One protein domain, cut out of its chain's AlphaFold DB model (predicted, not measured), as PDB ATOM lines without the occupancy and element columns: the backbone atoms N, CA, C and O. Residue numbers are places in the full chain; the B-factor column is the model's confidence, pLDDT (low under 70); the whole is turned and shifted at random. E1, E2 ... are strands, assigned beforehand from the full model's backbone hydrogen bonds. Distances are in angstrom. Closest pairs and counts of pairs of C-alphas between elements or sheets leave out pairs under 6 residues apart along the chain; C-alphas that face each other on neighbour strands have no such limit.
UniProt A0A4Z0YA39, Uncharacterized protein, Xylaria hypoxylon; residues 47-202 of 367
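AT A GLANCE: This is residues 47 to 202 of the 367 residues of an uncharacterized protein of Xylaria hypoxylon (UniProt A0A4Z0YA39). Three small four-stranded sheets stand face to face in a row, E1 to E4 at one end, E5 to E8 in the middle and E9 to E12 at the other end. A long loop leaves the first sheet between E3 and E4, and its residues 79 to 85 stick out free. The printed part has 156 residues, with no named helix and twelve named strands, E1 to E12, in three antiparallel sheets whose order across follows the chain: E1 E2 E3 E4, E5 E6 E7 E8 and E9 E10 E11 E12. The class is all strand, though under half of the residues, 63 of 156, are in named elements. The whole is compact, with a radius of gyration of the C-alphas of 16.2 A, yet elongated in outline, spanning 58 by 34 by 29 A.

IN THESE COORDINATES: E1, residues 49 to 54, begins with C-alpha 49 at (207.458, 150.730, 243.844) and is 14.1 A long. E2, residues 60 to 65, is 16.3 A long, E3, residues 69 to 74, 16.2 A, and E4 is residues 92 to 95. In the next sheet E5 is residues 100 to 105, E6 residues 118 to 123, 15.7 A long, E7 residues 128 to 132 and E8 residues 149 to 151. C-alpha 118, where E6 begins, is at (190.963, 158.831, 251.265). In the last sheet E9 is residues 166 to 170, E10 residues 175 to 180, 16.7 A long, E11 residues 183 to 188, 16.8 A long, and E12 residues 198 to 201, ending with C-alpha 201 at (194.733, 176.305, 229.642).

HOW THE PARTS SIT: Each sheet is a meander, each strand the antiparallel neighbour of the one before, and together they form a stack of sheets, face to face in turn. In the first sheet E1 and E2 form a hairpin, with N 53 and O 62 within hydrogen-bond range at 2.8 A. The hairpin of E2 and E3 has N 63 and O 71 at 2.9 A, and that of E3 and E4 has N 70 and O 94 at 2.9 A. The parts of this sheet and the next that face each other are 10.1 A centre to centre, their best planes 19 degrees apart. The closest C-alphas of E1 and E5 are those of Gln 53 and Ala 105, 7.8 A apart. E4 and E7 are apart, but only just, at 8.1 A. In the second sheet, E5 and E6 have N 104 and O 120 at 2.8 A, E6 and E7 have N 121 and O 129 at 2.8 A, and E7 and E8 have N 151 and O 128 at 2.8 A. The second and third sheets also face each other at 10.1 A, their best planes 17 degrees apart. Here the closest C-alphas of E5 and E9 are those of Val 102 and Ser 166, 5.9 A apart. E6 and E9 are near each other. In the third sheet, E9 and E10 have N 177 and O 168 at 2.8 A, E10 and E11 have N 178 and O 185 at 2.8 A, and E11 and E12 have N 200 and O 184 at 2.8 A.

THE WHOLE: The two C-alphas farthest apart are those of Gly 83 and Arg 157, 59.5 A. The printed part has no cut. The long links are E3 to E4, E5 to E6, E7 to E8 and E8 to E9, of 17, 12, 16 and 14 residues. The mean pLDDT of the printed part is 89.5, and residues 135 to 144, between E7 and E8, are under 70.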
ATOM      1  N   SER A  47     208.554 143.032 240.751       84.94
ATOM      2  CA  SER A  47     207.690 144.180 241.022       84.94
ATOM      3  C   SER A  47     208.474 145.262 241.771       84.94
ATOM      4  O   SER A  47     209.339 144.971 242.598       84.94
ATOM      5  N   TYR A  48     208.203 146.526 241.457       87.88
ATOM      6  CA  TYR A  48     208.877 147.666 242.077       87.88
ATOM      7  C   TYR A  48     207.868 148.730 242.502       87.88
ATOM      8  O   TYR A  48     206.752 148.796 241.982       87.88
ATOM      9  N   PHE A  49     208.255 149.570 243.463       90.38
ATOM     10  CA  PHE A  49     207.458 150.730 243.844       90.38
ATOM     11  C   PHE A  49     207.717 151.897 242.896       90.38
ATOM     12  O   PHE A  49     208.855 152.328 242.713       90.38
ATOM     13  N   GLU A  50     206.647 152.447 242.338       90.06
ATOM     14  CA  GLU A  50     206.709 153.650 241.518       90.06
ATOM     15  C   GLU A  50     206.718 154.926 242.363       90.06
ATOM     16  O   GLU A  50     207.379 155.909 242.014       90.06
ATOM     17  N   CYS A  51     206.008 154.913 243.494       89.62
ATOM     18  CA  CYS A  51     206.030 156.000 244.462       89.62
ATOM     19  C   CYS A  51     205.762 155.517 245.888       89.62
ATOM     20  O   CYS A  51     205.087 154.508 246.098       89.62
ATOM     21  N   ALA A  52     206.224 156.310 246.854       92.19
ATOM     22  CA  ALA A  52     205.876 156.204 248.264       92.19
ATOM     23  C   ALA A  52     205.554 157.604 248.818       92.19
ATOM     24  O   ALA A  52     206.248 158.568 248.490       92.19
ATOM     25  N   GLN A  53     204.499 157.726 249.623       92.56
ATOM     26  CA  GLN A  53     204.040 158.976 250.230       92.56
ATOM     27  C   GLN A  53     203.644 158.743 251.686       92.56
ATOM     28  O   GLN A  53     202.983 157.758 252.006       92.56
ATOM     29  N   TRP A  54     204.019 159.671 252.560       92.88
ATOM     30  CA  TRP A  54     203.515 159.714 253.929       92.88
ATOM     31  C   TRP A  54     202.059 160.173 253.949       92.88
ATOM     32  O   TRP A  54     201.658 161.029 253.156       92.88
ATOM     33  N   THR A  55     201.267 159.619 254.863       94.12
ATOM     34  CA  THR A  55     199.966 160.197 255.210       94.12
ATOM     35  C   THR A  55     200.152 161.493 255.996       94.12
ATOM     36  O   THR A  55     201.193 161.717 256.613       94.12
ATOM     37  N   ALA A  56     199.142 162.366 255.975       91.94
ATOM     38  CA  ALA A  56     199.230 163.693 256.588       91.94
ATOM     39  C   ALA A  56     199.494 163.661 258.108       91.94
ATOM     40  O   ALA A  56     200.166 164.543 258.637       91.94
ATOM     41  N   ASP A  57     198.999 162.636 258.801       92.44
ATOM     42  CA  ASP A  57     199.233 162.389 260.227       92.44
ATOM     43  C   ASP A  57     200.560 161.662 260.530       92.44
ATOM     44  O   ASP A  57     200.891 161.447 261.695       92.44
ATOM     45  N   GLY A  58     201.316 161.263 259.500       92.12
ATOM     46  CA  GLY A  58     202.590 160.554 259.631       92.12
ATOM     47  C   GLY A  58     202.482 159.122 260.167       92.12
ATOM     48  O   GLY A  58     203.500 158.536 260.532       92.12
ATOM     49  N   THR A  59     201.280 158.546 260.241       93.44
ATOM     50  CA  THR A  59     201.069 157.214 260.837       93.44
ATOM     51  C   THR A  59     201.182 156.070 259.832       93.44
ATOM     52  O   THR A  59     201.344 154.914 260.232       93.44
ATOM     53  N   ALA A  60     201.102 156.360 258.533       93.62
ATOM     54  CA  ALA A  60     201.153 155.355 257.487       93.62
ATOM     55  C   ALA A  60     201.944 155.813 256.253       93.62
ATOM     56  O   ALA A  60     202.088 157.000 255.955       93.62
ATOM     57  N   LEU A  61     202.437 154.824 255.510       93.94
ATOM     58  CA  LEU A  61     203.026 154.971 254.187       93.94
ATOM     59  C   LEU A  61     202.072 154.421 253.131       93.94
ATOM     60  O   LEU A  61     201.585 153.297 253.233       93.94
ATOM     61  N   LEU A  62     201.851 155.203 252.085       94.50
ATOM     62  CA  LEU A  62     201.140 154.803 250.884       94.50
ATOM     63  C   LEU A  62     202.138 154.528 249.777       94.50
ATOM     64  O   LEU A  62     203.011 155.351 249.514       94.50
ATOM     65  N   THR A  63     201.983 153.406 249.092       94.00
ATOM     66  CA  THR A  63     202.823 153.054 247.949       94.00
ATOM     67  C   THR A  63     201.979 152.729 246.733       94.00
ATOM     68  O   THR A  63     200.900 152.153 246.870       94.00
ATOM     69  N   TYR A  64     202.524 152.991 245.555       93.44
ATOM     70  CA  TYR A  64     202.029 152.457 244.292       93.44
ATOM     71  C   TYR A  64     203.113 151.610 243.651       93.44
ATOM     72  O   TYR A  64     204.293 151.954 243.735       93.44
ATOM     73  N   SER A  65     202.718 150.496 243.056       92.12
ATOM     74  CA  SER A  65     203.632 149.515 242.478       92.12
ATOM     75  C   SER A  65     203.402 149.350 240.983       92.12
ATOM     76  O   SER A  65     202.333 149.675 240.475       92.12
ATOM     77  N   SER A  66     204.387 148.762 240.309       90.94
ATOM     78  CA  SER A  66     204.352 148.435 238.880       90.94
ATOM     79  C   SER A  66     203.268 147.420 238.480       90.94
ATOM     80  O   SER A  66     203.140 147.098 237.304       90.94
ATOM     81  N   THR A  67     202.529 146.861 239.446       89.31
ATOM     82  CA  THR A  67     201.397 145.938 239.241       89.31
ATOM     83  C   THR A  67     200.048 146.611 239.513       89.31
ATOM     84  O   THR A  67     199.074 145.951 239.874       89.31
ATOM     85  N   ASP A  68     200.000 147.939 239.420       91.12
ATOM     86  CA  ASP A  68     198.799 148.760 239.592       91.12
ATOM     87  C   ASP A  68     198.133 148.658 240.971       91.12
ATOM     88  O   ASP A  68     196.944 148.936 241.147       91.12
ATOM     89  N   LEU A  69     198.923 148.281 241.978       91.19
ATOM     90  CA  LEU A  69     198.453 148.110 243.342       91.19
ATOM     91  C   LEU A  69     198.843 149.308 244.201       91.19
ATOM     92  O   LEU A  69     200.032 149.577 244.409       91.19
ATOM     93  N   VAL A  70     197.831 149.966 244.768       93.69
ATOM     94  CA  VAL A  70     197.999 150.917 245.870       93.69
ATOM     95  C   VAL A  70     197.974 150.137 247.182       93.69
ATOM     96  O   VAL A  70     197.041 149.375 247.434       93.69
ATOM     97  N   SER A  71     198.991 150.320 248.022       93.00
ATOM     98  CA  SER A  71     199.102 149.661 249.329       93.00
ATOM     99  C   SER A  71     199.299 150.676 250.449       93.00
ATOM    100  O   SER A  71     200.031 151.649 250.281       93.00
ATOM    101  N   GLY A  72     198.650 150.434 251.588       94.25
ATOM    102  CA  GLY A  72     198.823 151.206 252.818       94.25
ATOM    103  C   GLY A  72     199.547 150.398 253.887       94.25
ATOM    104  O   GLY A  72     199.112 149.292 254.212       94.25
ATOM    105  N   TYR A  73     200.625 150.962 254.427       94.25
ATOM    106  CA  TYR A  73     201.463 150.396 255.479       94.25
ATOM    107  C   TYR A  73     201.377 151.274 256.726       94.25
ATOM    108  O   TYR A  73     201.980 152.342 256.784       94.25
ATOM    109  N   ILE A  74     200.634 150.826 257.728       93.94
ATOM    110  CA  ILE A  74     200.562 151.456 259.044       93.94
ATOM    111  C   ILE A  74     201.878 151.200 259.771       93.94
ATOM    112  O   ILE A  74     202.343 150.058 259.856       93.94
ATOM    113  N   LEU A  75     202.464 152.268 260.302       92.69
ATOM    114  CA  LEU A  75     203.730 152.213 261.007       92.69
ATOM    115  C   LEU A  75     203.523 151.967 262.504       92.69
ATOM    116  O   LEU A  75     202.683 152.619 263.129       92.69
ATOM    117  N   PRO A  76     204.302 151.056 263.107       90.69
ATOM    118  CA  PRO A  76     204.292 150.855 264.551       90.69
ATOM    119  C   PRO A  76     204.754 152.109 265.307       90.69
ATOM    120  O   PRO A  76     205.689 152.789 264.891       90.69
ATOM    121  N   GLN A  77     204.134 152.412 266.450       88.25
ATOM    122  CA  GLN A  77     204.512 153.572 267.275       88.25
ATOM    123  C   GLN A  77     205.927 153.447 267.863       88.25
ATOM    124  O   GLN A  77     206.585 154.444 268.149       88.25
ATOM    125  N   ASP A  78     206.402 152.218 268.031       86.25
ATOM    126  CA  ASP A  78     207.726 151.871 268.528       86.25
ATOM    127  C   ASP A  78     208.782 151.767 267.416       86.25
ATOM    128  O   ASP A  78     209.903 151.354 267.698       86.25
ATOM    129  N   LEU A  79     208.482 152.205 266.182       86.50
ATOM    130  CA  LEU A  79     209.366 152.113 265.007       86.50
ATOM    131  C   LEU A  79     210.808 152.581 265.269       86.50
ATOM    132  O   LEU A  79     211.756 151.937 264.829       86.50
ATOM    133  N   LEU A  80     210.983 153.700 265.976       85.62
ATOM    134  CA  LEU A  80     212.308 154.268 266.269       85.62
ATOM    135  C   LEU A  80     212.957 153.671 267.526       85.62
ATOM    136  O   LEU A  80     214.174 153.740 267.685       85.62
ATOM    137  N   SER A  81     212.145 153.103 268.417       84.44
ATOM    138  CA  SER A  81     212.582 152.479 269.671       84.44
ATOM    139  C   SER A  81     212.929 151.002 269.486       84.44
ATOM    140  O   SER A  81     213.662 150.432 270.295       84.44
ATOM    141  N   ALA A  82     212.419 150.381 268.422       72.75
ATOM    142  CA  ALA A  82     212.734 149.023 268.037       72.75
ATOM    143  C   ALA A  82     214.243 148.921 267.774       72.75
ATOM    144  O   ALA A  82     214.804 149.479 266.827       72.75
ATOM    145  N   GLY A  83     214.948 148.206 268.654       73.44
ATOM    146  CA  GLY A  83     216.381 147.952 268.491       73.44
ATOM    147  C   GLY A  83     216.706 147.238 267.171       73.44
ATOM    148  O   GLY A  83     217.810 147.415 266.649       73.44
ATOM    149  N   ASN A  84     215.722 146.530 266.605       83.00
ATOM    150  CA  ASN A  84     215.813 145.687 265.415       83.00
ATOM    151  C   ASN A  84     214.976 146.240 264.249       83.00
ATOM    152  O   ASN A  84     214.037 147.002 264.457       83.00
ATOM    153  N   GLU A  85     215.305 145.804 263.033       89.19
ATOM    154  CA  GLU A  85     214.526 146.077 261.822       89.19
ATOM    155  C   GLU A  85     213.140 145.414 261.888       89.19
ATOM    156  O   GLU A  85     213.021 144.227 262.201       89.19
ATOM    157  N   LEU A  86     212.093 146.178 261.570       89.88
ATOM    158  CA  LEU A  86     210.712 145.699 261.519       89.88
ATOM    159  C   LEU A  86     210.278 145.363 260.086       89.88
ATOM    160  O   LEU A  86     210.535 146.117 259.152       89.88
ATOM    161  N   THR A  87     209.541 144.267 259.906       90.81
ATOM    162  CA  THR A  87     208.914 143.948 258.613       90.81
ATOM    163  C   THR A  87     207.512 144.553 258.525       90.81
ATOM    164  O   THR A  87     206.611 144.158 259.266       90.81
ATOM    165  N   LEU A  88     207.305 145.480 257.591       91.25
ATOM    166  CA  LEU A  88     206.014 146.109 257.322       91.25
ATOM    167  C   LEU A  88     205.184 145.245 256.374       91.25
ATOM    168  O   LEU A  88     205.622 144.891 255.280       91.25
ATOM    169  N   LYS A  89     203.947 144.951 256.774       90.56
ATOM    170  CA  LYS A  89     202.952 144.288 255.923       90.56
ATOM    171  C   LYS A  89     201.868 145.291 255.547       90.56
ATOM    172  O   LYS A  89     201.489 146.078 256.407       90.56
ATOM    173  N   PRO A  90     201.347 145.262 254.313       91.19
ATOM    174  CA  PRO A  90     200.270 146.161 253.930       91.19
ATOM    175  C   PRO A  90     198.975 145.763 254.648       91.19
ATOM    176  O   PRO A  90     198.584 144.594 254.615       91.19
ATOM    177  N   GLN A  91     198.305 146.729 255.272       90.00
ATOM    178  CA  GLN A  91     197.011 146.550 255.944       90.00
ATOM    179  C   GLN A  91     195.835 146.929 255.041       90.00
ATOM    180  O   GLN A  91     194.699 146.543 255.300       90.00
ATOM    181  N   ALA A  92     196.111 147.662 253.966       88.88
ATOM    182  CA  ALA A  92     195.129 148.106 252.997       88.88
ATOM    183  C   ALA A  92     195.667 147.947 251.577       88.88
ATOM    184  O   ALA A  92     196.866 148.119 251.339       88.88
ATOM    185  N   ARG A  93     194.776 147.601 250.644       90.44
ATOM    186  CA  ARG A  93     195.102 147.332 249.243       90.44
ATOM    187  C   ARG A  93     193.961 147.781 248.336       90.44
ATOM    188  O   ARG A  93     192.810 147.432 248.587       90.44
ATOM    189  N   ILE A  94     194.302 148.496 247.269       90.94
ATOM    190  CA  ILE A  94     193.387 148.859 246.185       90.94
ATOM    191  C   ILE A  94     194.051 148.440 244.877       90.94
ATOM    192  O   ILE A  94     195.061 149.023 244.478       90.94
ATOM    193  N   GLN A  95     193.492 147.423 244.224       91.69
ATOM    194  CA  GLN A  95     193.887 147.057 242.868       91.69
ATOM    195  C   GLN A  95     193.200 148.007 241.889       91.69
ATOM    196  O   GLN A  95     191.968 148.033 241.818       91.69
ATOM    197  N   LEU A  96     193.987 148.781 241.147       90.31
ATOM    198  CA  LEU A  96     193.451 149.631 240.094       90.31
ATOM    199  C   LEU A  96     193.170 148.793 238.836       90.31
ATOM    200  O   LEU A  96     193.891 147.827 238.577       90.31
ATOM    201  N   PRO A  97     192.122 149.139 238.066       85.50
ATOM    202  CA  PRO A  97     191.788 148.432 236.829       85.50
ATOM    203  C   PRO A  97     192.765 148.738 235.690       85.50
ATOM    204  O   PRO A  97     192.910 147.930 234.782       85.50
ATOM    205  N   GLU A  98     193.413 149.902 235.742       90.75
ATOM    206  CA  GLU A  98     194.327 150.416 234.728       90.75
ATOM    207  C   GLU A  98     195.486 151.156 235.408       90.75
ATOM    208  O   GLU A  98     195.295 151.711 236.504       90.75
ATOM    209  N   PRO A  99     196.652 151.266 234.746       91.06
ATOM    210  CA  PRO A  99     197.781 152.004 235.280       91.06
ATOM    211  C   PRO A  99     197.458 153.460 235.594       91.06
ATOM    212  O   PRO A  99     196.814 154.180 234.815       91.06
ATOM    213  N   SER A 100     197.962 153.915 236.734       88.44
ATOM    214  CA  SER A 100     197.882 155.294 237.182       88.44
ATOM    215  C   SER A 100     199.213 156.005 237.001       88.44
ATOM    216  O   SER A 100     200.274 155.467 237.276       88.44
ATOM    217  N   ASN A 101     199.154 157.267 236.582       83.25
ATOM    218  CA  ASN A 101     200.350 158.107 236.515       83.25
ATOM    219  C   ASN A 101     200.598 158.887 237.814       83.25
ATOM    220  O   ASN A 101     201.661 159.491 237.979       83.25
ATOM    221  N   VAL A 102     199.584 158.994 238.679       93.12
ATOM    222  CA  VAL A 102     199.624 159.838 239.873       93.12
ATOM    223  C   VAL A 102     198.505 159.483 240.851       93.12
ATOM    224  O   VAL A 102     197.347 159.296 240.470       93.12
ATOM    225  N   LEU A 103     198.859 159.500 242.133       94.56
ATOM    226  CA  LEU A 103     197.937 159.444 243.258       94.56
ATOM    227  C   LEU A 103     198.220 160.576 244.249       94.56
ATOM    228  O   LEU A 103     199.295 161.183 244.228       94.56
ATOM    229  N   SER A 104     197.253 160.861 245.117       95.12
ATOM    230  CA  SER A 104     197.402 161.835 246.195       95.12
ATOM    231  C   SER A 104     196.542 161.460 247.402       95.12
ATOM    232  O   SER A 104     195.315 161.367 247.303       95.12
ATOM    233  N   ALA A 105     197.191 161.249 248.547       94.75
ATOM    234  CA  ALA A 105     196.531 161.023 249.828       94.75
ATOM    235  C   ALA A 105     195.815 162.290 250.313       94.75
ATOM    236  O   ALA A 105     196.310 163.397 250.097       94.75
ATOM    237  N   ALA A 106     194.673 162.139 250.984       94.81
ATOM    238  CA  ALA A 106     193.961 163.282 251.539       94.81
ATOM    239  C   ALA A 106     194.828 164.059 252.553       94.81
ATOM    240  O   ALA A 106     195.497 163.452 253.393       94.81
ATOM    241  N   PRO A 107     194.789 165.404 252.542       93.31
ATOM    242  CA  PRO A 107     195.620 166.235 253.415       93.31
ATOM    243  C   PRO A 107     195.139 166.226 254.873       93.31
ATOM    244  O   PRO A 107     195.831 166.716 255.755       93.31
ATOM    245  N   TYR A 108     193.944 165.688 255.119       93.94
ATOM    246  CA  TYR A 108     193.320 165.510 256.429       93.94
ATOM    247  C   TYR A 108     193.304 164.038 256.865       93.94
ATOM    248  O   TYR A 108     192.535 163.673 257.750       93.94
ATOM    249  N   PHE A 109     194.101 163.180 256.218       94.44
ATOM    250  CA  PHE A 109     194.190 161.765 256.563       94.44
ATOM    251  C   PHE A 109     194.547 161.592 258.044       94.44
ATOM    252  O   PHE A 109     195.573 162.098 258.495       94.44
ATOM    253  N   SER A 110     193.725 160.831 258.761       94.94
ATOM    254  CA  SER A 110     193.944 160.393 260.134       94.94
ATOM    255  C   SER A 110     193.646 158.903 260.249       94.94
ATOM    256  O   SER A 110     192.550 158.438 259.920       94.94
ATOM    257  N   LEU A 111     194.601 158.137 260.771       92.88
ATOM    258  CA  LEU A 111     194.413 156.708 261.014       92.88
ATOM    259  C   LEU A 111     193.263 156.426 261.990       92.88
ATOM    260  O   LEU A 111     192.588 155.407 261.855       92.88
ATOM    261  N   ALA A 112     193.010 157.332 262.937       92.94
ATOM    262  CA  ALA A 112     191.933 157.186 263.913       92.94
ATOM    263  C   ALA A 112     190.531 157.322 263.294       92.94
ATOM    264  O   ALA A 112     189.579 156.790 263.854       92.94
ATOM    265  N   GLU A 113     190.413 158.000 262.145       93.62
ATOM    266  CA  GLU A 113     189.133 158.369 261.533       93.62
ATOM    267  C   GLU A 113     188.999 157.748 260.130       93.62
ATOM    268  O   GLU A 113     189.463 158.335 259.146       93.62
ATOM    269  N   PRO A 114     188.349 156.577 259.972       90.38
ATOM    270  CA  PRO A 114     188.343 155.822 258.712       90.38
ATOM    271  C   PRO A 114     187.852 156.599 257.480       90.38
ATOM    272  O   PRO A 114     188.375 156.414 256.384       90.38
ATOM    273  N   TRP A 115     186.887 157.512 257.635       89.56
ATOM    274  CA  TRP A 115     186.369 158.320 256.520       89.56
ATOM    275  C   TRP A 115     187.357 159.382 256.024       89.56
ATOM    276  O   TRP A 115     187.144 159.985 254.974       89.56
ATOM    277  N   THR A 116     188.426 159.654 256.770       93.44
ATOM    278  CA  THR A 116     189.494 160.563 256.334       93.44
ATOM    279  C   THR A 116     190.550 159.846 255.503       93.44
ATOM    280  O   THR A 116     191.338 160.500 254.820       93.44
ATOM    281  N   GLN A 117     190.547 158.507 255.516       94.44
ATOM    282  CA  GLN A 117     191.542 157.672 254.858       94.44
ATOM    283  C   GLN A 117     191.284 157.572 253.354       94.44
ATOM    284  O   GLN A 117     191.003 156.501 252.821       94.44
ATOM    285  N   GLN A 118     191.319 158.710 252.670       94.44
ATOM    286  CA  GLN A 118     190.963 158.831 251.265       94.44
ATOM    287  C   GLN A 118     192.204 158.969 250.384       94.44
ATOM    288  O   GLN A 118     193.180 159.633 250.745       94.44
ATOM    289  N   VAL A 119     192.142 158.368 249.197       95.38
ATOM    290  CA  VAL A 119     193.189 158.452 248.174       95.38
ATOM    291  C   VAL A 119     192.551 158.838 246.846       95.38
ATOM    292  O   VAL A 119     191.630 158.174 246.372       95.38
ATOM    293  N   LEU A 120     193.047 159.921 246.250       96.31
ATOM    294  CA  LEU A 120     192.684 160.355 244.905       96.31
ATOM    295  C   LEU A 120     193.636 159.724 243.893       96.31
ATOM    296  O   LEU A 120     194.852 159.757 244.082       96.31
ATOM    297  N   VAL A 121     193.092 159.186 242.808       95.62
ATOM    298  CA  VAL A 121     193.837 158.441 241.791       95.62
ATOM    299  C   VAL A 121     193.434 158.915 240.397       95.62
ATOM    300  O   VAL A 121     192.259 159.168 240.122       95.62
ATOM    301  N   SER A 122     194.414 159.005 239.496       95.12
ATOM    302  CA  SER A 122     194.177 159.184 238.061       95.12
ATOM    303  C   SER A 122     194.624 157.944 237.295       95.12
ATOM    304  O   SER A 122     195.795 157.846 236.923       95.12
ATOM    305  N   ALA A 123     193.707 157.016 237.037       92.31
ATOM    306  CA  ALA A 123     193.950 155.890 236.136       92.31
ATOM    307  C   ALA A 123     193.798 156.320 234.663       92.31
ATOM    308  O   ALA A 123     193.140 157.320 234.354       92.31
ATOM    309  N   ARG A 124     194.449 155.604 233.745       90.50
ATOM    310  CA  ARG A 124     194.286 155.824 232.300       90.50
ATOM    311  C   ARG A 124     192.849 155.512 231.872       90.50
ATOM    312  O   ARG A 124     192.233 154.625 232.437       90.50
ATOM    313  N   ASP A 125     192.318 156.266 230.907       90.06
ATOM    314  CA  ASP A 125     190.991 156.045 230.300       90.06
ATOM    315  C   ASP A 125     189.799 155.977 231.280       90.06
ATOM    316  O   ASP A 125     188.696 155.568 230.921       90.06
ATOM    317  N   HIS A 126     189.991 156.481 232.498       93.06
ATOM    318  CA  HIS A 126     188.986 156.567 233.548       93.06
ATOM    319  C   HIS A 126     188.828 158.015 234.040       93.06
ATOM    320  O   HIS A 126     189.742 158.835 233.883       93.06
ATOM    321  N   PRO A 127     187.682 158.367 234.657       95.56
ATOM    322  CA  PRO A 127     187.585 159.602 235.427       95.56
ATOM    323  C   PRO A 127     188.590 159.586 236.587       95.56
ATOM    324  O   PRO A 127     189.072 158.531 236.998       95.56
ATOM    325  N   LEU A 128     188.872 160.754 237.166       96.81
ATOM    326  CA  LEU A 128     189.611 160.805 238.428       96.81
ATOM    327  C   LEU A 128     188.760 160.137 239.507       96.81
ATOM    328  O   LEU A 128     187.564 160.409 239.593       96.81
ATOM    329  N   GLN A 129     189.351 159.264 240.310       95.81
ATOM    330  CA  GLN A 129     188.626 158.412 241.250       95.81
ATOM    331  C   GLN A 129     189.105 158.645 242.676       95.81
ATOM    332  O   GLN A 129     190.300 158.783 242.926       95.81
ATOM    333  N   LEU A 130     188.164 158.665 243.614       95.56
ATOM    334  CA  LEU A 130     188.428 158.750 245.045       95.56
ATOM    335  C   LEU A 130     188.112 157.406 245.696       95.56
ATOM    336  O   LEU A 130     187.006 156.896 245.531       95.56
ATOM    337  N   PHE A 131     189.051 156.856 246.456       94.25
ATOM    338  CA  PHE A 131     188.910 155.587 247.172       94.25
ATOM    339  C   PHE A 131     189.091 155.781 248.675       94.25
ATOM    340  O   PHE A 131     189.795 156.698 249.095       94.25
ATOM    341  N   TYR A 132     188.508 154.885 249.474       92.69
ATOM    342  CA  TYR A 132     188.923 154.698 250.864       92.69
ATOM    343  C   TYR A 132     190.064 153.697 250.868       92.69
ATOM    344  O   TYR A 132     189.959 152.655 250.231       92.69
ATOM    345  N   LEU A 133     191.136 153.995 251.596       88.44
ATOM    346  CA  LEU A 133     192.292 153.117 251.704       88.44
ATOM    347  C   LEU A 133     191.881 151.757 252.291       88.44
ATOM    348  O   LEU A 133     192.137 150.708 251.701       88.44
ATOM    349  N   SER A 134     191.174 151.781 253.418       79.62
ATOM    350  CA  SER A 134     190.520 150.615 254.010       79.62
ATOM    351  C   SER A 134     189.005 150.749 253.858       79.62
ATOM    352  O   SER A 134     188.363 151.476 254.616       79.62
ATOM    353  N   SER A 135     188.417 150.073 252.869       67.75
ATOM    354  CA  SER A 135     186.959 150.026 252.712       67.75
ATOM    355  C   SER A 135     186.326 149.155 253.811       67.75
ATOM    356  O   SER A 135     186.683 147.979 253.909       67.75
ATOM    357  N   PRO A 136     185.375 149.665 254.620       55.09
ATOM    358  CA  PRO A 136     184.749 148.879 255.686       55.09
ATOM    359  C   PRO A 136     183.746 147.814 255.209       55.09
ATOM    360  O   PRO A 136     183.336 146.986 256.018       55.09
ATOM    361  N   SER A 137     183.274 147.849 253.953       50.31
ATOM    362  CA  SER A 137     182.005 147.163 253.638       50.31
ATOM    363  C   SER A 137     181.738 146.746 252.185       50.31
ATOM    364  O   SER A 137     180.697 146.143 251.939       50.31
ATOM    365  N   TYR A 138     182.641 146.974 251.223       48.69
ATOM    366  CA  TYR A 138     182.368 146.630 249.813       48.69
ATOM    367  C   TYR A 138     183.584 146.063 249.070       48.69
ATOM    368  O   TYR A 138     183.940 146.527 247.987       48.69
ATOM    369  N   SER A 139     184.232 145.042 249.638       51.47
ATOM    370  CA  SER A 139     185.100 144.177 248.831       51.47
ATOM    371  C   SER A 139     184.204 143.305 247.958       51.47
ATOM    372  O   SER A 139     183.476 142.455 248.470       51.47
ATOM    373  N   THR A 140     184.228 143.514 246.644       52.53
ATOM    374  CA  THR A 140     183.560 142.588 245.723       52.53
ATOM    375  C   THR A 140     184.264 141.226 245.760       52.53
ATOM    376  O   THR A 140     185.422 141.122 246.175       52.53
ATOM    377  N   ALA A 141     183.581 140.164 245.320       48.22
ATOM    378  CA  ALA A 141     184.110 138.793 245.305       48.22
ATOM    379  C   ALA A 141     185.411 138.617 244.484       48.22
ATOM    380  O   ALA A 141     186.048 137.574 244.576       48.22
ATOM    381  N   ALA A 142     185.819 139.636 243.716       50.78
ATOM    382  CA  ALA A 142     187.061 139.680 242.943       50.78
ATOM    383  C   ALA A 142     188.202 140.468 243.628       50.78
ATOM    384  O   ALA A 142     189.229 140.717 243.004       50.78
ATOM    385  N   GLY A 143     188.035 140.911 244.880       56.59
ATOM    386  CA  GLY A 143     189.057 141.680 245.607       56.59
ATOM    387  C   GLY A 143     189.273 143.112 245.096       56.59
ATOM    388  O   GLY A 143     190.152 143.809 245.600       56.59
ATOM    389  N   SER A 144     188.473 143.577 244.128       64.56
ATOM    390  CA  SER A 144     188.498 144.960 243.652       64.56
ATOM    391  C   SER A 144     187.549 145.833 244.477       64.56
ATOM    392  O   SER A 144     186.398 145.467 244.755       64.56
ATOM    393  N   GLN A 145     188.053 146.993 244.898       77.75
ATOM    394  CA  GLN A 145     187.275 148.016 245.590       77.75
ATOM    395  C   GLN A 145     186.700 148.996 244.565       77.75
ATOM    396  O   GLN A 145     187.408 149.430 243.657       77.75
ATOM    397  N   SER A 146     185.427 149.369 244.706       85.19
ATOM    398  CA  SER A 146     184.831 150.415 243.870       85.19
ATOM    399  C   SER A 146     185.197 151.812 244.388       85.19
ATOM    400  O   SER A 146     185.248 152.012 245.606       85.19
ATOM    401  N   PRO A 147     185.399 152.800 243.501       91.81
ATOM    402  CA  PRO A 147     185.627 154.178 243.920       91.81
ATOM    403  C   PRO A 147     184.394 154.740 244.638       91.81
ATOM    404  O   PRO A 147     183.258 154.473 244.252       91.81
ATOM    405  N   ILE A 148     184.621 155.563 245.663       92.50
ATOM    406  CA  ILE A 148     183.585 156.313 246.393       92.50
ATOM    407  C   ILE A 148     182.963 157.368 245.481       92.50
ATOM    408  O   ILE A 148     181.775 157.673 245.548       92.50
ATOM    409  N   SER A 149     183.801 158.012 244.674       94.94
ATOM    410  CA  SER A 149     183.416 159.131 243.825       94.94
ATOM    411  C   SER A 149     184.294 159.174 242.587       94.94
ATOM    412  O   SER A 149     185.433 158.711 242.592       94.94
ATOM    413  N   SER A 150     183.727 159.696 241.506       95.81
ATOM    414  CA  SER A 150     184.388 159.850 240.214       95.81
ATOM    415  C   SER A 150     184.195 161.274 239.705       95.81
ATOM    416  O   SER A 150     183.095 161.814 239.801       95.81
ATOM    417  N   TYR A 151     185.243 161.865 239.139       97.31
ATOM    418  CA  TYR A 151     185.260 163.234 238.630       97.31
ATOM    419  C   TYR A 151     185.689 163.213 237.156       97.31
ATOM    420  O   TYR A 151     186.865 162.967 236.857       97.31
ATOM    421  N   PRO A 152     184.750 163.419 236.214       96.25
ATOM    422  CA  PRO A 152     185.050 163.431 234.789       96.25
ATOM    423  C   PRO A 152     186.080 164.505 234.427       96.25
ATOM    424  O   PRO A 152     185.794 165.702 234.415       96.25
ATOM    425  N   PHE A 153     187.293 164.075 234.080       95.69
ATOM    426  CA  PHE A 153     188.313 164.948 233.515       95.69
ATOM    427  C   PHE A 153     188.408 164.691 232.017       95.69
ATOM    428  O   PHE A 153     189.195 163.870 231.573       95.69
ATOM    429  N   THR A 154     187.564 165.343 231.223       94.50
ATOM    430  CA  THR A 154     187.414 165.038 229.790       94.50
ATOM    431  C   THR A 154     187.912 166.168 228.893       94.50
ATOM    432  O   THR A 154     187.995 167.338 229.297       94.50
ATOM    433  N   LYS A 155     188.240 165.820 227.643       88.88
ATOM    434  CA  LYS A 155     188.400 166.790 226.552       88.88
ATOM    435  C   LYS A 155     187.027 167.268 226.090       88.88
ATOM    436  O   LYS A 155     186.193 166.452 225.726       88.88
ATOM    437  N   VAL A 156     186.855 168.584 225.979       83.38
ATOM    438  CA  VAL A 156     185.568 169.206 225.607       83.38
ATOM    439  C   VAL A 156     185.026 168.713 224.259       83.38
ATOM    440  O   VAL A 156     183.828 168.547 224.110       83.38
ATOM    441  N   ARG A 157     185.889 168.481 223.259       84.81
ATOM    442  CA  ARG A 157     185.440 168.121 221.900       84.81
ATOM    443  C   ARG A 157     185.234 166.621 221.681       84.81
ATOM    444  O   ARG A 157     184.371 166.255 220.898       84.81
ATOM    445  N   SER A 158     186.081 165.774 222.260       90.25
ATOM    446  CA  SER A 158     186.076 164.329 221.985       90.25
ATOM    447  C   SER A 158     185.447 163.504 223.101       90.25
ATOM    448  O   SER A 158     185.375 162.293 222.954       90.25
ATOM    449  N   GLU A 159     185.099 164.130 224.230       89.44
ATOM    450  CA  GLU A 159     184.560 163.490 225.442       89.44
ATOM    451  C   GLU A 159     185.441 162.371 226.027       89.44
ATOM    452  O   GLU A 159     185.093 161.720 227.004       89.44
ATOM    453  N   THR A 160     186.648 162.194 225.493       92.38
ATOM    454  CA  THR A 160     187.630 161.228 225.979       92.38
ATOM    455  C   THR A 160     188.198 161.686 227.315       92.38
ATOM    456  O   THR A 160     188.530 162.874 227.464       92.38
ATOM    457  N   PHE A 161     188.406 160.747 228.235       93.50
ATOM    458  CA  PHE A 161     189.095 161.014 229.491       93.50
ATOM    459  C   PHE A 161     190.538 161.487 229.261       93.50
ATOM    460  O   PHE A 161     191.257 161.038 228.370       93.50
ATOM    461  N   LEU A 162     190.939 162.466 230.061       93.69
ATOM    462  CA  LEU A 162     192.291 162.972 230.195       93.69
ATOM    463  C   LEU A 162     192.915 162.305 231.409       93.69
ATOM    464  O   LEU A 162     192.368 162.368 232.506       93.69
ATOM    465  N   THR A 163     194.106 161.749 231.235       92.62
ATOM    466  CA  THR A 163     194.892 161.266 232.366       92.62
ATOM    467  C   THR A 163     195.657 162.431 232.983       92.62
ATOM    468  O   THR A 163     196.400 163.137 232.291       92.62
ATOM    469  N   ALA A 164     195.483 162.643 234.286       96.62
ATOM    470  CA  ALA A 164     196.307 163.583 235.025       96.62
ATOM    471  C   ALA A 164     197.743 163.051 235.145       96.62
ATOM    472  O   ALA A 164     197.994 161.849 235.209       96.62
ATOM    473  N   THR A 165     198.696 163.973 235.162       96.12
ATOM    474  CA  THR A 165     200.137 163.717 235.318       96.12
ATOM    475  C   THR A 165     200.694 164.311 236.613       96.12
ATOM    476  O   THR A 165     201.847 164.057 236.978       96.12
ATOM    477  N   SER A 166     199.863 165.094 237.301       97.06
ATOM    478  CA  SER A 166     200.060 165.637 238.640       97.06
ATOM    479  C   SER A 166     198.697 165.845 239.312       97.06
ATOM    480  O   SER A 166     197.716 166.188 238.648       97.06
ATOM    481  N   LEU A 167     198.644 165.639 240.627       97.25
ATOM    482  CA  LEU A 167     197.479 165.873 241.475       97.25
ATOM    483  C   LEU A 167     197.931 166.613 242.730       97.25
ATOM    484  O   LEU A 167     199.010 166.340 243.253       97.25
ATOM    485  N   LEU A 168     197.099 167.534 243.202       96.19
ATOM    486  CA  LEU A 168     197.328 168.280 244.431       96.19
ATOM    487  C   LEU A 168     196.003 168.505 245.149       96.19
ATOM    488  O   LEU A 168     195.123 169.181 244.617       96.19
ATOM    489  N   TRP A 169     195.896 168.024 246.382       94.38
ATOM    490  CA  TRP A 169     194.872 168.502 247.300       94.38
ATOM    491  C   TRP A 169     195.191 169.926 247.740       94.38
ATOM    492  O   TRP A 169     196.273 170.205 248.254       94.38
ATOM    493  N   GLN A 170     194.249 170.841 247.541       89.44
ATOM    494  CA  GLN A 170     194.384 172.193 248.067       89.44
ATOM    495  C   GLN A 170     193.870 172.219 249.500       89.44
ATOM    496  O   GLN A 170     192.796 171.689 249.766       89.44
ATOM    497  N   SER A 171     194.590 172.872 250.414       84.44
ATOM    498  CA  SER A 171     194.098 173.106 251.777       84.44
ATOM    499  C   SER A 171     192.773 173.889 251.742       84.44
ATOM    500  O   SER A 171     192.688 174.873 251.004       84.44
ATOM    501  N   PRO A 172     191.737 173.499 252.512       86.75
ATOM    502  CA  PRO A 172     191.730 172.486 253.581       86.75
ATOM    503  C   PRO A 172     191.377 171.049 253.134       86.75
ATOM    504  O   PRO A 172     191.144 170.189 253.972       86.75
ATOM    505  N   GLY A 173     191.312 170.773 251.831       89.56
ATOM    506  CA  GLY A 173     191.010 169.452 251.263       89.56
ATOM    507  C   GLY A 173     189.628 169.339 250.613       89.56
ATOM    508  O   GLY A 173     189.244 168.269 250.163       89.56
ATOM    509  N   THR A 174     188.877 170.439 250.511       92.38
ATOM    510  CA  THR A 174     187.582 170.465 249.801       92.38
ATOM    511  C   THR A 174     187.734 170.464 248.281       92.38
ATOM    512  O   THR A 174     186.799 170.136 247.558       92.38
ATOM    513  N   HIS A 175     188.910 170.846 247.786       94.69
ATOM    514  CA  HIS A 175     189.212 170.930 246.367       94.69
ATOM    515  C   HIS A 175     190.531 170.242 246.061       94.69
ATOM    516  O   HIS A 175     191.437 170.172 246.896       94.69
ATOM    517  N   PHE A 176     190.667 169.820 244.813       96.69
ATOM    518  CA  PHE A 176     191.933 169.355 244.276       96.69
ATOM    519  C   PHE A 176     192.179 169.933 242.887       96.69
ATOM    520  O   PHE A 176     191.254 170.321 242.167       96.69
ATOM    521  N   VAL A 177     193.451 169.995 242.515       97.31
ATOM    522  CA  VAL A 177     193.919 170.424 241.201       97.31
ATOM    523  C   VAL A 177     194.541 169.230 240.496       97.31
ATOM    524  O   VAL A 177     195.381 168.531 241.060       97.31
ATOM    525  N   ALA A 178     194.143 169.020 239.247       97.69
ATOM    526  CA  ALA A 178     194.730 168.050 238.341       97.69
ATOM    527  C   ALA A 178     195.473 168.771 237.216       97.69
ATOM    528  O   ALA A 178     194.920 169.648 236.546       97.69
ATOM    529  N   GLY A 179     196.726 168.390 236.998       97.06
ATOM    530  CA  GLY A 179     197.520 168.838 235.863       97.06
ATOM    531  C   GLY A 179     197.558 167.769 234.779       97.06
ATOM    532  O   GLY A 179     197.694 166.584 235.078       97.06
ATOM    533  N   SER A 180     197.449 168.172 233.517       95.00
ATOM    534  CA  SER A 180     197.628 167.289 232.361       95.00
ATOM    535  C   SER A 180     198.413 167.996 231.250       95.00
ATOM    536  O   SER A 180     199.156 168.953 231.495       95.00
ATOM    537  N   ARG A 181     198.315 167.514 230.005       92.00
ATOM    538  CA  ARG A 181     198.971 168.161 228.862       92.00
ATOM    539  C   ARG A 181     198.344 169.534 228.608       92.00
ATOM    540  O   ARG A 181     197.254 169.622 228.051       92.00
ATOM    541  N   SER A 182     199.095 170.587 228.920       89.25
ATOM    542  CA  SER A 182     198.734 171.988 228.665       89.25
ATOM    543  C   SER A 182     197.458 172.474 229.372       89.25
ATOM    544  O   SER A 182     196.757 173.348 228.858       89.25
ATOM    545  N   LEU A 183     197.102 171.875 230.511       93.31
ATOM    546  CA  LEU A 183     195.864 172.178 231.228       93.31
ATOM    547  C   LEU A 183     196.034 171.948 232.730       93.31
ATOM    548  O   LEU A 183     196.536 170.904 233.151       93.31
ATOM    549  N   LEU A 184     195.545 172.899 233.520       96.06
ATOM    550  CA  LEU A 184     195.214 172.709 234.926       96.06
ATOM    551  C   LEU A 184     193.693 172.687 235.074       96.06
ATOM    552  O   LEU A 184     192.991 173.473 234.436       96.06
ATOM    553  N   ALA A 185     193.173 171.812 235.922       96.19
ATOM    554  CA  ALA A 185     191.752 171.737 236.219       96.19
ATOM    555  C   ALA A 185     191.537 171.643 237.728       96.19
ATOM    556  O   ALA A 185     192.190 170.844 238.392       96.19
ATOM    557  N   ARG A 186     190.626 172.457 238.266       96.31
ATOM    558  CA  ARG A 186     190.248 172.433 239.685       96.31
ATOM    559  C   ARG A 186     188.896 171.763 239.844       96.31
ATOM    560  O   ARG A 186     187.958 172.095 239.124       96.31
ATOM    561  N   PHE A 187     188.794 170.878 240.818       96.81
ATOM    562  CA  PHE A 187     187.587 170.136 241.145       96.81
ATOM    563  C   PHE A 187     187.180 170.404 242.589       96.81
ATOM    564  O   PHE A 187     188.026 170.695 243.436       96.81
ATOM    565  N   ASP A 188     185.882 170.299 242.843       95.44
ATOM    566  CA  ASP A 188     185.291 170.269 244.178       95.44
ATOM    567  C   ASP A 188     184.955 168.809 244.501       95.44
ATOM    568  O   ASP A 188     184.272 168.142 243.718       95.44
ATOM    569  N   ILE A 189     185.443 168.314 245.640       94.62
ATOM    570  CA  ILE A 189     185.258 166.923 246.062       94.62
ATOM    571  C   ILE A 189     183.774 166.565 246.239       94.62
ATOM    572  O   ILE A 189     183.394 165.417 246.028       94.62
ATOM    573  N   GLN A 190     182.921 167.538 246.571       95.00
ATOM    574  CA  GLN A 190     181.485 167.324 246.782       95.00
ATOM    575  C   GLN A 190     180.705 167.191 245.466       95.00
ATOM    576  O   GLN A 190     179.558 166.749 245.459       95.00
ATOM    577  N   ARG A 191     181.309 167.556 244.328       95.31
ATOM    578  CA  ARG A 191     180.665 167.528 243.007       95.31
ATOM    579  C   ARG A 191     180.950 166.222 242.265       95.31
ATOM    580  O   ARG A 191     181.466 166.232 241.147       95.31
ATOM    581  N   THR A 192     180.604 165.095 242.877       95.44
ATOM    582  CA  THR A 192     180.764 163.770 242.262       95.44
ATOM    583  C   THR A 192     179.998 163.680 240.940       95.44
ATOM    584  O   THR A 192     178.839 164.071 240.848       95.44
ATOM    585  N   GLY A 193     180.665 163.190 239.893       94.50
ATOM    586  CA  GLY A 193     180.142 163.136 238.525       94.50
ATOM    587  C   GLY A 193     180.147 164.480 237.788       94.50
ATOM    588  O   GLY A 193     179.825 164.522 236.604       94.50
ATOM    589  N   GLY A 194     180.524 165.573 238.456       93.06
ATOM    590  CA  GLY A 194     180.562 166.911 237.879       93.06
ATOM    591  C   GLY A 194     181.859 167.225 237.134       93.06
ATOM    592  O   GLY A 194     182.935 166.724 237.460       93.06
ATOM    593  N   GLU A 195     181.758 168.116 236.151       93.69
ATOM    594  CA  GLU A 195     182.917 168.696 235.470       93.69
ATOM    595  C   GLU A 195     183.792 169.559 236.404       93.69
ATOM    596  O   GLU A 195     183.304 170.036 237.438       93.69
ATOM    597  N   PRO A 196     185.066 169.827 236.032       94.94
ATOM    598  CA  PRO A 196     185.914 170.736 236.792       94.94
ATOM    599  C   PRO A 196     185.258 172.107 236.995       94.94
ATOM    600  O   PRO A 196     184.668 172.675 236.077       94.94
ATOM    601  N   VAL A 197     185.432 172.674 238.189       94.62
ATOM    602  CA  VAL A 197     184.968 174.021 238.556       94.62
ATOM    603  C   VAL A 197     185.727 175.098 237.777       94.62
ATOM    604  O   VAL A 197     185.164 176.137 237.451       94.62
ATOM    605  N   ALA A 198     186.999 174.843 237.463       93.19
ATOM    606  CA  ALA A 198     187.815 175.721 236.635       93.19
ATOM    607  C   ALA A 198     188.734 174.907 235.721       93.19
ATOM    608  O   ALA A 198     189.242 173.851 236.109       93.19
ATOM    609  N   ARG A 199     188.977 175.429 234.517       93.38
ATOM    610  CA  ARG A 199     189.919 174.892 233.528       93.38
ATOM    611  C   ARG A 199     190.837 176.025 233.083       93.38
ATOM    612  O   ARG A 199     190.370 176.987 232.484       93.38
ATOM    613  N   ILE A 200     192.126 175.900 233.366       93.12
ATOM    614  CA  ILE A 200     193.136 176.917 233.070       93.12
ATOM    615  C   ILE A 200     194.056 176.352 231.987       93.12
ATOM    616  O   ILE A 200     194.920 175.515 232.285       93.12
ATOM    617  N   PRO A 201     193.847 176.727 230.713       91.31
ATOM    618  CA  PRO A 201     194.733 176.305 229.642       91.31
ATOM    619  C   PRO A 201     196.120 176.921 229.845       91.31
ATOM    620  O   PRO A 201     196.247 178.090 230.198       91.31
ATOM    621  N   THR A 202     197.162 176.137 229.592       88.94
ATOM    622  CA  THR A 202     198.543 176.633 229.522       88.94
ATOM    623  C   THR A 202     199.040 176.568 228.077       88.94
ATOM    624  O   THR A 202     198.264 176.281 227.163       88.94
TER     625      THR A 202